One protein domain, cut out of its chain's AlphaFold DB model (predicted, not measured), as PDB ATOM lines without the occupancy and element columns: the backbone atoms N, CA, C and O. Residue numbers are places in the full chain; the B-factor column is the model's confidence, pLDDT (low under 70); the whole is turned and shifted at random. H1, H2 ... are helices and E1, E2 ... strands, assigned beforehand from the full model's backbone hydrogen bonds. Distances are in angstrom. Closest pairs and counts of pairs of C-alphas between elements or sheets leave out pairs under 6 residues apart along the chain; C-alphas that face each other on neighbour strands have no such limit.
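AT A GLANCE: This is residues 19 to 24 and 51 to 133 of the 523 residues of the protein "Hypothetical protein" of Phaeomonas parva (UniProt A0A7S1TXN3). An antiparallel three-stranded sheet, E1 - E2 - E3, forms one end of an elongated domain; H2 and H3, crossed, with short H1 and a loop, form the other. The printed part has 89 residues, under half in named elements, ordered E1 E2 E3 H1 H2 H3: mixed, compact, radius of gyration of the C-alphas 12.7 A, spans 42 by 26 by 22 A.

IN THESE COORDINATES: E1 is residues 19 to 22, from C-alpha 19 at (165.553, 116.119, 140.379); E2 is 53 to 58, 15.8 A; E3 is 65 to 70. H1 is 78 to 81, H2 94 to 103, H3 117 to 128, 16.3 A, ending at (176.484, 117.643, 125.340).

HOW THE PARTS SIT: N 19 of E1 and O 56 of E2 are 2.9 A apart, within hydrogen-bond range; in hairpin E2 and E3, N 55 and O 69 are 2.8 A apart. H3 only grazes the sheet, closest C-alphas Leu 53 and His 119, 7.1 A. H2 touches H3, about perpendicular at 84 degrees, closest C-alphas Lys 98 and Val 124, 6.0 A. H1 is close but not clearly touching H3, closest C-alphas Trp 81 and Cys 127, 7.5 A. In H2 and H3 every O i to N i+4 pair is within hydrogen-bond range; H1 is too short for one.

THE WHOLE: Residues 25 to 50 are cut out, C-alphas 24 and 51 being 6.9 A apart. Links H1 to H2 and H2 to H3 are long. Residue 24 is under pLDDT 70.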
ATOM      1  N   LEU A  19     164.650 116.893 139.532       81.94
ATOM      2  CA  LEU A  19     165.553 116.119 140.379       81.94
ATOM      3  C   LEU A  19     166.230 115.040 139.538       81.94
ATOM      4  O   LEU A  19     165.560 114.329 138.776       81.94
ATOM      5  N   ILE A  20     167.533 114.883 139.727       82.56
ATOM      6  CA  ILE A  20     168.308 113.782 139.162       82.56
ATOM      7  C   ILE A  20     168.791 112.921 140.322       82.56
ATOM      8  O   ILE A  20     169.385 113.426 141.264       82.56
ATOM      9  N   ALA A  21     168.479 111.626 140.289       79.25
ATOM     10  CA  ALA A  21     168.849 110.725 141.375       79.25
ATOM     11  C   ALA A  21     169.128 109.311 140.855       79.25
ATOM     12  O   ALA A  21     168.366 108.821 140.010       79.25
ATOM     13  N   PRO A  22     170.144 108.611 141.387       73.81
ATOM     14  CA  PRO A  22     170.290 107.182 141.166       73.81
ATOM     15  C   PRO A  22     169.124 106.425 141.824       73.81
ATOM     16  O   PRO A  22     168.492 106.880 142.787       73.81
ATOM     17  N   LYS A  23     168.782 105.255 141.288       71.12
ATOM     18  CA  LYS A  23     167.827 104.350 141.942       71.12
ATOM     19  C   LYS A  23     168.555 103.605 143.075       71.12
ATOM     20  O   LYS A  23     169.610 103.043 142.798       71.12
ATOM     21  N   PRO A  24     168.025 103.568 144.316       60.09
ATOM     22  CA  PRO A  24     168.731 102.971 145.451       60.09
ATOM     23  C   PRO A  24     169.056 101.491 145.201       60.09
ATOM     24  O   PRO A  24     168.205 100.732 144.722       60.09
ATOM     25  N   GLY A  51     170.402 101.034 139.561       90.69
ATOM     26  CA  GLY A  51     171.676 101.718 139.300       90.69
ATOM     27  C   GLY A  51     171.629 102.736 138.156       90.69
ATOM     28  O   GLY A  51     172.466 103.625 138.114       90.69
ATOM     29  N   GLU A  52     170.623 102.695 137.279       94.25
ATOM     30  CA  GLU A  52     170.510 103.679 136.201       94.25
ATOM     31  C   GLU A  52     170.052 105.061 136.696       94.25
ATOM     32  O   GLU A  52     169.241 105.200 137.626       94.25
ATOM     33  N   LEU A  53     170.530 106.103 136.010       96.19
ATOM     34  CA  LEU A  53     170.126 107.480 136.263       96.19
ATOM     35  C   LEU A  53     168.710 107.755 135.767       96.19
ATOM     36  O   LEU A  53     168.335 107.481 134.622       96.19
ATOM     37  N   ARG A  54     167.928 108.397 136.632       95.12
ATOM     38  CA  ARG A  54     166.573 108.851 136.329       95.12
ATOM     39  C   ARG A  54     166.418 110.336 136.615       95.12
ATOM     40  O   ARG A  54     166.949 110.860 137.589       95.12
ATOM     41  N   VAL A  55     165.622 110.984 135.773       95.88
ATOM     42  CA  VAL A  55     165.279 112.402 135.870       95.88
ATOM     43  C   VAL A  55     163.783 112.528 136.140       95.88
ATOM     44  O   VAL A  55     162.955 111.999 135.390       95.88
ATOM     45  N   GLY A  56     163.428 113.203 137.228       93.81
ATOM     46  CA  GLY A  56     162.053 113.443 137.658       93.81
ATOM     47  C   GLY A  56     161.701 114.926 137.609       93.81
ATOM     48  O   GLY A  56     162.540 115.782 137.856       93.81
ATOM     49  N   VAL A  57     160.443 115.254 137.303       91.38
ATOM     50  CA  VAL A  57     159.928 116.629 137.447       91.38
ATOM     51  C   VAL A  57     159.363 116.783 138.849       91.38
ATOM     52  O   VAL A  57     158.428 116.054 139.175       91.38
ATOM     53  N   ILE A  58     159.863 117.724 139.650       85.62
ATOM     54  CA  ILE A  58     159.256 118.020 140.950       85.62
ATOM     55  C   ILE A  58     158.069 118.973 140.774       85.62
ATOM     56  O   ILE A  58     158.121 119.951 140.016       85.62
ATOM     57  N   ASP A  59     156.958 118.666 141.435       80.88
ATOM     58  CA  ASP A  59     155.866 119.619 141.569       80.88
ATOM     59  C   ASP A  59     156.205 120.600 142.690       80.88
ATOM     60  O   ASP A  59     156.180 120.241 143.865       80.88
ATOM     61  N   ALA A  60     156.502 121.846 142.321       73.31
ATOM     62  CA  ALA A  60     156.891 122.892 143.260       73.31
ATOM     63  C   ALA A  60     155.845 123.163 144.359       73.31
ATOM     64  O   ALA A  60     156.197 123.721 145.387       73.31
ATOM     65  N   GLN A  61     154.570 122.804 144.156       72.69
ATOM     66  CA  GLN A  61     153.539 122.983 145.190       72.69
ATOM     67  C   GLN A  61     153.471 121.802 146.165       72.69
ATOM     68  O   GLN A  61     153.253 121.982 147.362       72.69
ATOM     69  N   GLY A  62     153.605 120.581 145.647       70.50
ATOM     70  CA  GLY A  62     153.469 119.370 146.451       70.50
ATOM     71  C   GLY A  62     154.779 118.881 147.060       70.50
ATOM     72  O   GLY A  62     154.736 118.042 147.950       70.50
ATOM     73  N   GLY A  63     155.929 119.312 146.532       77.50
ATOM     74  CA  GLY A  63     157.222 118.660 146.773       77.50
ATOM     75  C   GLY A  63     157.282 117.219 146.242       77.50
ATOM     76  O   GLY A  63     158.285 116.536 146.404       77.50
ATOM     77  N   ASN A  64     156.209 116.744 145.602       78.81
ATOM     78  CA  ASN A  64     156.107 115.391 145.090       78.81
ATOM     79  C   ASN A  64     156.782 115.295 143.726       78.81
ATOM     80  O   ASN A  64     156.596 116.143 142.846       78.81
ATOM     81  N   TYR A  65     157.511 114.206 143.528       81.44
ATOM     82  CA  TYR A  65     158.059 113.865 142.227       81.44
ATOM     83  C   TYR A  65     156.935 113.393 141.311       81.44
ATOM     84  O   TYR A  65     156.164 112.492 141.637       81.44
ATOM     85  N   GLY A  66     156.836 114.032 140.153       83.25
ATOM     86  CA  GLY A  66     155.952 113.629 139.077       83.25
ATOM     87  C   GLY A  66     156.495 112.407 138.340       83.25
ATOM     88  O   GLY A  66     156.938 111.419 138.917       83.25
ATOM     89  N   ARG A  67     156.445 112.452 137.007       87.56
ATOM     90  CA  ARG A  67     156.913 111.333 136.183       87.56
ATOM     91  C   ARG A  67     158.436 111.280 136.168       87.56
ATOM     92  O   ARG A  67     159.077 112.254 135.776       87.56
ATOM     93  N   TRP A  68     158.966 110.115 136.510       92.75
ATOM     94  CA  TRP A  68     160.362 109.755 136.307       92.75
ATOM     95  C   TRP A  68     160.591 109.292 134.869       92.75
ATOM     96  O   TRP A  68     159.740 108.625 134.276       92.75
ATOM     97  N   LYS A  69     161.743 109.649 134.312       93.88
ATOM     98  CA  LYS A  69     162.229 109.166 133.020       93.88
ATOM     99  C   LYS A  69     163.648 108.644 133.174       93.88
ATOM    100  O   LYS A  69     164.413 109.203 133.950       93.88
ATOM    101  N   HIS A  70     163.990 107.611 132.413       95.50
ATOM    102  CA  HIS A  70     165.381 107.200 132.254       95.50
ATOM    103  C   HIS A  70     166.188 108.330 131.599       95.50
ATOM    104  O   HIS A  70     165.629 109.030 130.746       95.50
ATOM    105  N   LEU A  71     167.466 108.496 131.962       95.75
ATOM    106  CA  LEU A  71     168.331 109.540 131.403       95.75
ATOM    107  C   LEU A  71     168.344 109.489 129.867       95.75
ATOM    108  O   LEU A  71     168.010 110.481 129.228       95.75
ATOM    109  N   CYS A  72     168.540 108.309 129.268       94.19
ATOM    110  CA  CYS A  72     168.558 108.157 127.805       94.19
ATOM    111  C   CYS A  72     167.214 108.482 127.121       94.19
ATOM    112  O   CYS A  72     167.165 108.740 125.922       94.19
ATOM    113  N   CYS A  73     166.098 108.459 127.859       93.94
ATOM    114  CA  CYS A  73     164.768 108.822 127.350       93.94
ATOM    115  C   CYS A  73     164.372 110.267 127.692       93.94
ATOM    116  O   CYS A  73     163.291 110.738 127.304       93.94
ATOM    117  N   TRP A  74     165.192 110.962 128.476       95.31
ATOM    118  CA  TRP A  74     164.964 112.337 128.863       95.31
ATOM    119  C   TRP A  74     165.486 113.270 127.771       95.31
ATOM    120  O   TRP A  74     166.617 113.161 127.307       95.31
ATOM    121  N   ARG A  75     164.618 114.190 127.341       96.81
ATOM    122  CA  ARG A  75     164.991 115.286 126.448       96.81
ATOM    123  C   ARG A  75     165.276 116.514 127.296       96.81
ATOM    124  O   ARG A  75     164.382 116.931 128.040       96.81
ATOM    125  N   VAL A  76     166.475 117.070 127.164       96.75
ATOM    126  CA  VAL A  76     166.939 118.243 127.909       96.75
ATOM    127  C   VAL A  76     166.003 119.414 127.584       96.75
ATOM    128  O   VAL A  76     165.852 119.758 126.412       96.75
ATOM    129  N   PRO A  77     165.280 120.001 128.552       96.06
ATOM    130  CA  PRO A  77     164.384 121.119 128.273       96.06
ATOM    131  C   PRO A  77     165.147 122.369 127.842       96.06
ATOM    132  O   PRO A  77     166.249 122.608 128.325       96.06
ATOM    133  N   SER A  78     164.511 123.229 127.041       95.69
ATOM    134  CA  SER A  78     165.140 124.463 126.546       95.69
ATOM    135  C   SER A  78     165.664 125.392 127.622       95.69
ATOM    136  O   SER A  78     166.702 126.004 127.445       95.69
ATOM    137  N   LYS A  79     165.012 125.439 128.783       94.00
ATOM    138  CA  LYS A  79     165.503 126.228 129.919       94.00
ATOM    139  C   LYS A  79     166.852 125.760 130.463       94.00
ATOM    140  O   LYS A  79     167.531 126.558 131.085       94.00
ATOM    141  N   VAL A  80     167.173 124.480 130.286       96.38
ATOM    142  CA  VAL A  80     168.436 123.898 130.743       96.38
ATOM    143  C   VAL A  80     169.479 124.054 129.645       96.38
ATOM    144  O   VAL A  80     170.517 124.641 129.903       96.38
ATOM    145  N   TRP A  81     169.193 123.611 128.411       96.69
ATOM    146  CA  TRP A  81     170.209 123.658 127.352       96.69
ATOM    147  C   TRP A  81     170.550 125.073 126.872       96.69
ATOM    148  O   TRP A  81     171.674 125.285 126.444       96.69
ATOM    149  N   LEU A  82     169.663 126.066 127.025       96.06
ATOM    150  CA  LEU A  82     170.014 127.476 126.777       96.06
ATOM    151  C   LEU A  82     171.036 128.032 127.784       96.06
ATOM    152  O   LEU A  82     171.619 129.079 127.530       96.06
ATOM    153  N   GLY A  83     171.210 127.380 128.938       95.88
ATOM    154  CA  GLY A  83     172.227 127.728 129.933       95.88
ATOM    155  C   GLY A  83     173.505 126.896 129.819       95.88
ATOM    156  O   GLY A  83     174.393 127.054 130.655       95.88
ATOM    157  N   LEU A  84     173.588 125.986 128.842       97.19
ATOM    158  CA  LEU A  84     174.781 125.185 128.583       97.19
ATOM    159  C   LEU A  84     175.677 125.879 127.544       97.19
ATOM    160  O   LEU A  84     175.162 126.644 126.726       97.19
ATOM    161  N   PRO A  85     176.997 125.615 127.555       97.56
ATOM    162  CA  PRO A  85     177.883 126.031 126.473       97.56
ATOM    163  C   PRO A  85     177.391 125.499 125.122       97.56
ATOM    164  O   PRO A  85     176.767 124.437 125.061       97.56
ATOM    165  N   ASP A  86     177.682 126.220 124.037       95.44
ATOM    166  CA  ASP A  86     177.312 125.774 122.694       95.44
ATOM    167  C   ASP A  86     178.059 124.465 122.355       95.44
ATOM    168  O   ASP A  86     179.297 124.450 122.323       95.44
ATOM    169  N   PRO A  87     177.348 123.352 122.101       92.88
ATOM    170  CA  PRO A  87     177.954 122.085 121.737       92.88
ATOM    171  C   PRO A  87     178.645 122.126 120.374       92.88
ATOM    172  O   PRO A  87     179.279 121.140 120.038       92.88
ATOM    173  N   ARG A  88     178.571 123.202 119.581       93.12
ATOM    174  CA  ARG A  88     179.313 123.333 118.312       93.12
ATOM    175  C   ARG A  88     180.607 124.129 118.433       93.12
ATOM    176  O   ARG A  88     181.404 124.107 117.500       93.12
ATOM    177  N   ALA A  89     180.845 124.794 119.563       94.44
ATOM    178  CA  ALA A  89     182.074 125.548 119.775       94.44
ATOM    179  C   ALA A  89     183.304 124.619 119.770       94.44
ATOM    180  O   ALA A  89     183.269 123.523 120.339       94.44
ATOM    181  N   ALA A  90     184.391 125.065 119.130       89.62
ATOM    182  CA  ALA A  90     185.604 124.268 118.917       89.62
ATOM    183  C   ALA A  90     186.348 123.915 120.220       89.62
ATOM    184  O   ALA A  90     186.918 122.835 120.323       89.62
ATOM    185  N   ASN A  91     186.273 124.775 121.241       90.31
ATOM    186  CA  ASN A  91     187.045 124.647 122.486       90.31
ATOM    187  C   ASN A  91     186.213 124.117 123.665       90.31
ATOM    188  O   ASN A  91     186.426 124.515 124.805       90.31
ATOM    189  N   ARG A  92     185.211 123.271 123.404       90.06
ATOM    190  CA  ARG A  92     184.301 122.810 124.460       90.06
ATOM    191  C   ARG A  92     184.921 121.683 125.288       90.06
ATOM    192  O   ARG A  92     185.271 120.636 124.742       90.06
ATOM    193  N   THR A  93     184.967 121.852 126.607       97.25
ATOM    194  CA  THR A  93     185.368 120.783 127.532       97.25
ATOM    195  C   THR A  93     184.146 120.208 128.270       97.25
ATOM    196  O   THR A  93     183.174 120.930 128.529       97.25
ATOM    197  N   PRO A  94     184.116 118.902 128.603       97.56
ATOM    198  CA  PRO A  94     183.093 118.333 129.489       97.56
ATOM    199  C   PRO A  94     182.984 119.070 130.837       97.56
ATOM    200  O   PRO A  94     181.903 119.153 131.428       97.56
ATOM    201  N   GLU A  95     184.091 119.641 131.304       97.94
ATOM    202  CA  GLU A  95     184.212 120.424 132.528       97.94
ATOM    203  C   GLU A  95     183.365 121.703 132.467       97.94
ATOM    204  O   GLU A  95     182.670 122.012 133.439       97.94
ATOM    205  N   ASP A  96     183.313 122.381 131.317       97.62
ATOM    206  CA  ASP A  96     182.478 123.575 131.121       97.62
ATOM    207  C   ASP A  96     180.985 123.253 131.250       97.62
ATOM    208  O   ASP A  96     180.221 123.971 131.907       97.62
ATOM    209  N   PHE A  97     180.557 122.129 130.664       97.75
ATOM    210  CA  PHE A  97     179.180 121.642 130.778       97.75
ATOM    211  C   PHE A  97     178.850 121.238 132.214       97.75
ATOM    212  O   PHE A  97     177.770 121.567 132.712       97.75
ATOM    213  N   LYS A  98     179.777 120.562 132.903       97.88
ATOM    214  CA  LYS A  98     179.637 120.208 134.321       97.88
ATOM    215  C   LYS A  98     179.489 121.461 135.188       97.88
ATOM    216  O   LYS A  98     178.566 121.528 136.000       97.88
ATOM    217  N   ALA A  99     180.337 122.468 134.988       97.75
ATOM    218  CA  ALA A  99     180.278 123.735 135.712       97.75
ATOM    219  C   ALA A  99     178.970 124.498 135.433       97.75
ATOM    220  O   ALA A  99     178.353 125.040 136.350       97.75
ATOM    221  N   ALA A 100     178.498 124.517 134.183       97.56
ATOM    222  CA  ALA A 100     177.211 125.111 133.824       97.56
ATOM    223  C   ALA A 100     176.020 124.386 134.478       97.56
ATOM    224  O   ALA A 100     175.126 125.040 135.014       97.56
ATOM    225  N   LEU A 101     176.023 123.048 134.495       97.44
ATOM    226  CA  LEU A 101     174.994 122.253 135.172       97.44
ATOM    227  C   LEU A 101     174.972 122.522 136.680       97.44
ATOM    228  O   LEU A 101     173.896 122.760 137.223       97.44
ATOM    229  N   LEU A 102     176.136 122.566 137.337       96.62
ATOM    230  CA  LEU A 102     176.240 122.878 138.768       96.62
ATOM    231  C   LEU A 102     175.760 124.299 139.095       96.62
ATOM    232  O   LEU A 102     175.064 124.485 140.087       96.62
ATOM    233  N   ARG A 103     176.027 125.291 138.232       95.62
ATOM    234  CA  ARG A 103     175.470 126.653 138.378       95.62
ATOM    235  C   ARG A 103     173.939 126.700 138.262       95.62
ATOM    236  O   ARG A 103     173.320 127.641 138.751       95.62
ATOM    237  N   MET A 104     173.326 125.710 137.610       95.81
ATOM    238  CA  MET A 104     171.868 125.566 137.493       95.81
ATOM    239  C   MET A 104     171.244 124.677 138.581       95.81
ATOM    240  O   MET A 104     170.005 124.591 138.638       95.81
ATOM    241  N   ASP A 105     172.060 124.035 139.425       93.00
ATOM    242  CA  ASP A 105     171.590 123.303 140.603       93.00
ATOM    243  C   ASP A 105     170.849 124.279 141.531       93.00
ATOM    244  O   ASP A 105     171.187 125.458 141.628       93.00
ATOM    245  N   GLN A 106     169.764 123.820 142.146       84.81
ATOM    246  CA  GLN A 106     168.798 124.597 142.941       84.81
ATOM    247  C   GLN A 106     167.944 125.626 142.169       84.81
ATOM    248  O   GLN A 106     166.906 126.074 142.671       84.81
ATOM    249  N   VAL A 107     168.307 125.997 140.935       88.06
ATOM    250  CA  VAL A 107     167.526 126.938 140.106       88.06
ATOM    251  C   VAL A 107     166.556 126.204 139.183       88.06
ATOM    252  O   VAL A 107     165.356 126.505 139.164       88.06
ATOM    253  N   PHE A 108     167.085 125.271 138.389       90.88
ATOM    254  CA  PHE A 108     166.333 124.482 137.406       90.88
ATOM    255  C   PHE A 108     166.476 122.985 137.635       90.88
ATOM    256  O   PHE A 108     165.548 122.229 137.335       90.88
ATOM    257  N   LEU A 109     167.633 122.570 138.138       94.12
ATOM    258  CA  LEU A 109     167.952 121.201 138.500       94.12
ATOM    259  C   LEU A 109     168.074 121.126 140.026       94.12
ATOM    260  O   LEU A 109     168.186 122.153 140.685       94.12
ATOM    261  N   ASP A 110     167.960 119.936 140.581       93.62
ATOM    262  CA  ASP A 110     168.158 119.661 141.997       93.62
ATOM    263  C   ASP A 110     168.851 118.300 142.127       93.62
ATOM    264  O   ASP A 110     168.700 117.426 141.258       93.62
ATOM    265  N   GLY A 111     169.592 118.120 143.217       93.25
ATOM    266  CA  GLY A 111     170.317 116.891 143.524       93.25
ATOM    267  C   GLY A 111     171.538 116.624 142.641       93.25
ATOM    268  O   GLY A 111     172.012 115.495 142.623       93.25
ATOM    269  N   LEU A 112     172.071 117.612 141.911       95.69
ATOM    270  CA  LEU A 112     173.286 117.398 141.112       95.69
ATOM    271  C   LEU A 112     174.518 117.159 141.987       95.69
ATOM    272  O   LEU A 112     175.334 116.293 141.686       95.69
ATOM    273  N   THR A 113     174.627 117.901 143.085       95.06
ATOM    274  CA  THR A 113     175.729 117.796 144.055       95.06
ATOM    275  C   THR A 113     175.789 116.453 144.788       95.06
ATOM    276  O   THR A 113     176.846 116.095 145.298       95.06
ATOM    277  N   SER A 114     174.695 115.684 144.814       94.00
ATOM    278  CA  SER A 114     174.649 114.354 145.438       94.00
ATOM    279  C   SER A 114     174.915 113.200 144.465       94.00
ATOM    280  O   SER A 114     174.924 112.038 144.877       94.00
ATOM    281  N   LEU A 115     175.134 113.485 143.176       95.81
ATOM    282  CA  LEU A 115     175.490 112.466 142.189       95.81
ATOM    283  C   LEU A 115     176.959 112.058 142.326       95.81
ATOM    284  O   LEU A 115     177.838 112.897 142.510       95.81
ATOM    285  N   SER A 116     177.234 110.763 142.147       96.38
ATOM    286  CA  SER A 116     178.612 110.284 142.018       96.38
ATOM    287  C   SER A 116     179.290 110.899 140.780       96.38
ATOM    288  O   SER A 116     178.605 111.224 139.800       96.38
ATOM    289  N   PRO A 117     180.629 111.032 140.770       97.25
ATOM    290  CA  PRO A 117     181.358 111.596 139.632       97.25
ATOM    291  C   PRO A 117     181.078 110.874 138.304       97.25
ATOM    292  O   PRO A 117     180.916 111.526 137.274       97.25
ATOM    293  N   GLU A 118     180.931 109.547 138.335       96.94
ATOM    294  CA  GLU A 118     180.589 108.725 137.164       96.94
ATOM    295  C   GLU A 118     179.204 109.068 136.603       96.94
ATOM    296  O   GLU A 118     179.024 109.273 135.401       96.94
ATOM    297  N   HIS A 119     178.214 109.195 137.486       96.75
ATOM    298  CA  HIS A 119     176.862 109.581 137.109       96.75
ATOM    299  C   HIS A 119     176.795 111.015 136.580       96.75
ATOM    300  O   HIS A 119     176.064 111.294 135.626       96.75
ATOM    301  N   MET A 120     177.586 111.918 137.160       97.69
ATOM    302  CA  MET A 120     177.727 113.276 136.650       97.69
ATOM    303  C   MET A 120     178.323 113.273 135.237       97.69
ATOM    304  O   MET A 120     177.797 113.955 134.361       97.69
ATOM    305  N   ALA A 121     179.354 112.465 134.973       97.50
ATOM    306  CA  ALA A 121     179.948 112.338 133.642       97.50
ATOM    307  C   ALA A 121     178.945 111.800 132.604       97.50
ATOM    308  O   ALA A 121     178.872 112.320 131.488       97.50
ATOM    309  N   LEU A 122     178.110 110.817 132.973       97.19
ATOM    310  CA  LEU A 122     177.029 110.321 132.110       97.19
ATOM    311  C   LEU A 122     175.986 111.403 131.801       97.19
ATOM    312  O   LEU A 122     175.558 111.533 130.652       97.19
ATOM    313  N   LEU A 123     175.589 112.195 132.801       97.56
ATOM    314  CA  LEU A 123     174.664 113.313 132.616       97.56
ATOM    315  C   LEU A 123     175.259 114.403 131.715       97.56
ATOM    316  O   LEU A 123     174.578 114.873 130.806       97.56
ATOM    317  N   VAL A 124     176.518 114.782 131.946       97.94
ATOM    318  CA  VAL A 124     177.252 115.766 131.135       97.94
ATOM    319  C   VAL A 124     177.309 115.303 129.685       97.94
ATOM    320  O   VAL A 124     176.857 116.026 128.799       97.94
ATOM    321  N   ARG A 125     177.742 114.060 129.442       97.56
ATOM    322  CA  ARG A 125     177.783 113.469 128.099       97.56
ATOM    323  C   ARG A 125     176.409 113.466 127.426       97.56
ATOM    324  O   ARG A 125     176.314 113.760 126.240       97.56
ATOM    325  N   HIS A 126     175.344 113.163 128.173       97.56
ATOM    326  CA  HIS A 126     173.967 113.198 127.662       97.56
ATOM    327  C   HIS A 126     173.521 114.614 127.277       97.56
ATOM    328  O   HIS A 126     172.843 114.787 126.266       97.56
ATOM    329  N   CYS A 127     173.903 115.623 128.065       97.19
ATOM    330  CA  CYS A 127     173.583 117.030 127.828       97.19
ATOM    331  C   CYS A 127     174.422 117.680 126.715       97.19
ATOM    332  O   CYS A 127     173.936 118.622 126.093       97.19
ATOM    333  N   MET A 128     175.634 117.186 126.450       97.31
ATOM    334  CA  MET A 128     176.484 117.643 125.340       97.31
ATOM    335  C   MET A 128     175.955 117.227 123.959       97.31
ATOM    336  O   MET A 128     176.325 117.828 122.957       97.31
ATOM    337  N   ASP A 129     175.110 116.198 123.890       96.44
ATOM    338  CA  ASP A 129     174.549 115.688 122.639       96.44
ATOM    339  C   ASP A 129     173.257 116.440 122.258       96.44
ATOM    340  O   ASP A 129     172.221 116.314 122.923       96.44
ATOM    341  N   GLU A 130     173.312 117.217 121.169       96.69
ATOM    342  CA  GLU A 130     172.190 118.010 120.641       96.69
ATOM    343  C   GLU A 130     170.953 117.166 120.313       96.69
ATOM    344  O   GLU A 130     169.821 117.639 120.448       96.69
ATOM    345  N   ASP A 131     171.121 115.892 119.946       95.31
ATOM    346  CA  ASP A 131     169.990 115.002 119.660       95.31
ATOM    347  C   ASP A 131     169.115 114.759 120.901       95.31
ATOM    348  O   ASP A 131     167.936 114.368 120.803       95.31
ATOM    349  N   ASN A 132     169.683 114.976 122.089       96.69
ATOM    350  CA  ASN A 132     168.977 114.876 123.354       96.69
ATOM    351  C   ASN A 132     168.271 116.173 123.740       96.69
ATOM    352  O   ASN A 132     167.498 116.173 124.703       96.69
ATOM    353  N   TRP A 133     168.442 117.260 122.992       96.88
ATOM    354  CA  TRP A 133     167.802 118.530 123.291       96.88
ATOM    355  C   TRP A 133     166.336 118.525 122.856       96.88
ATOM    356  O   TRP A 133     165.939 118.037 121.796       96.88
TER     357      TRP A 133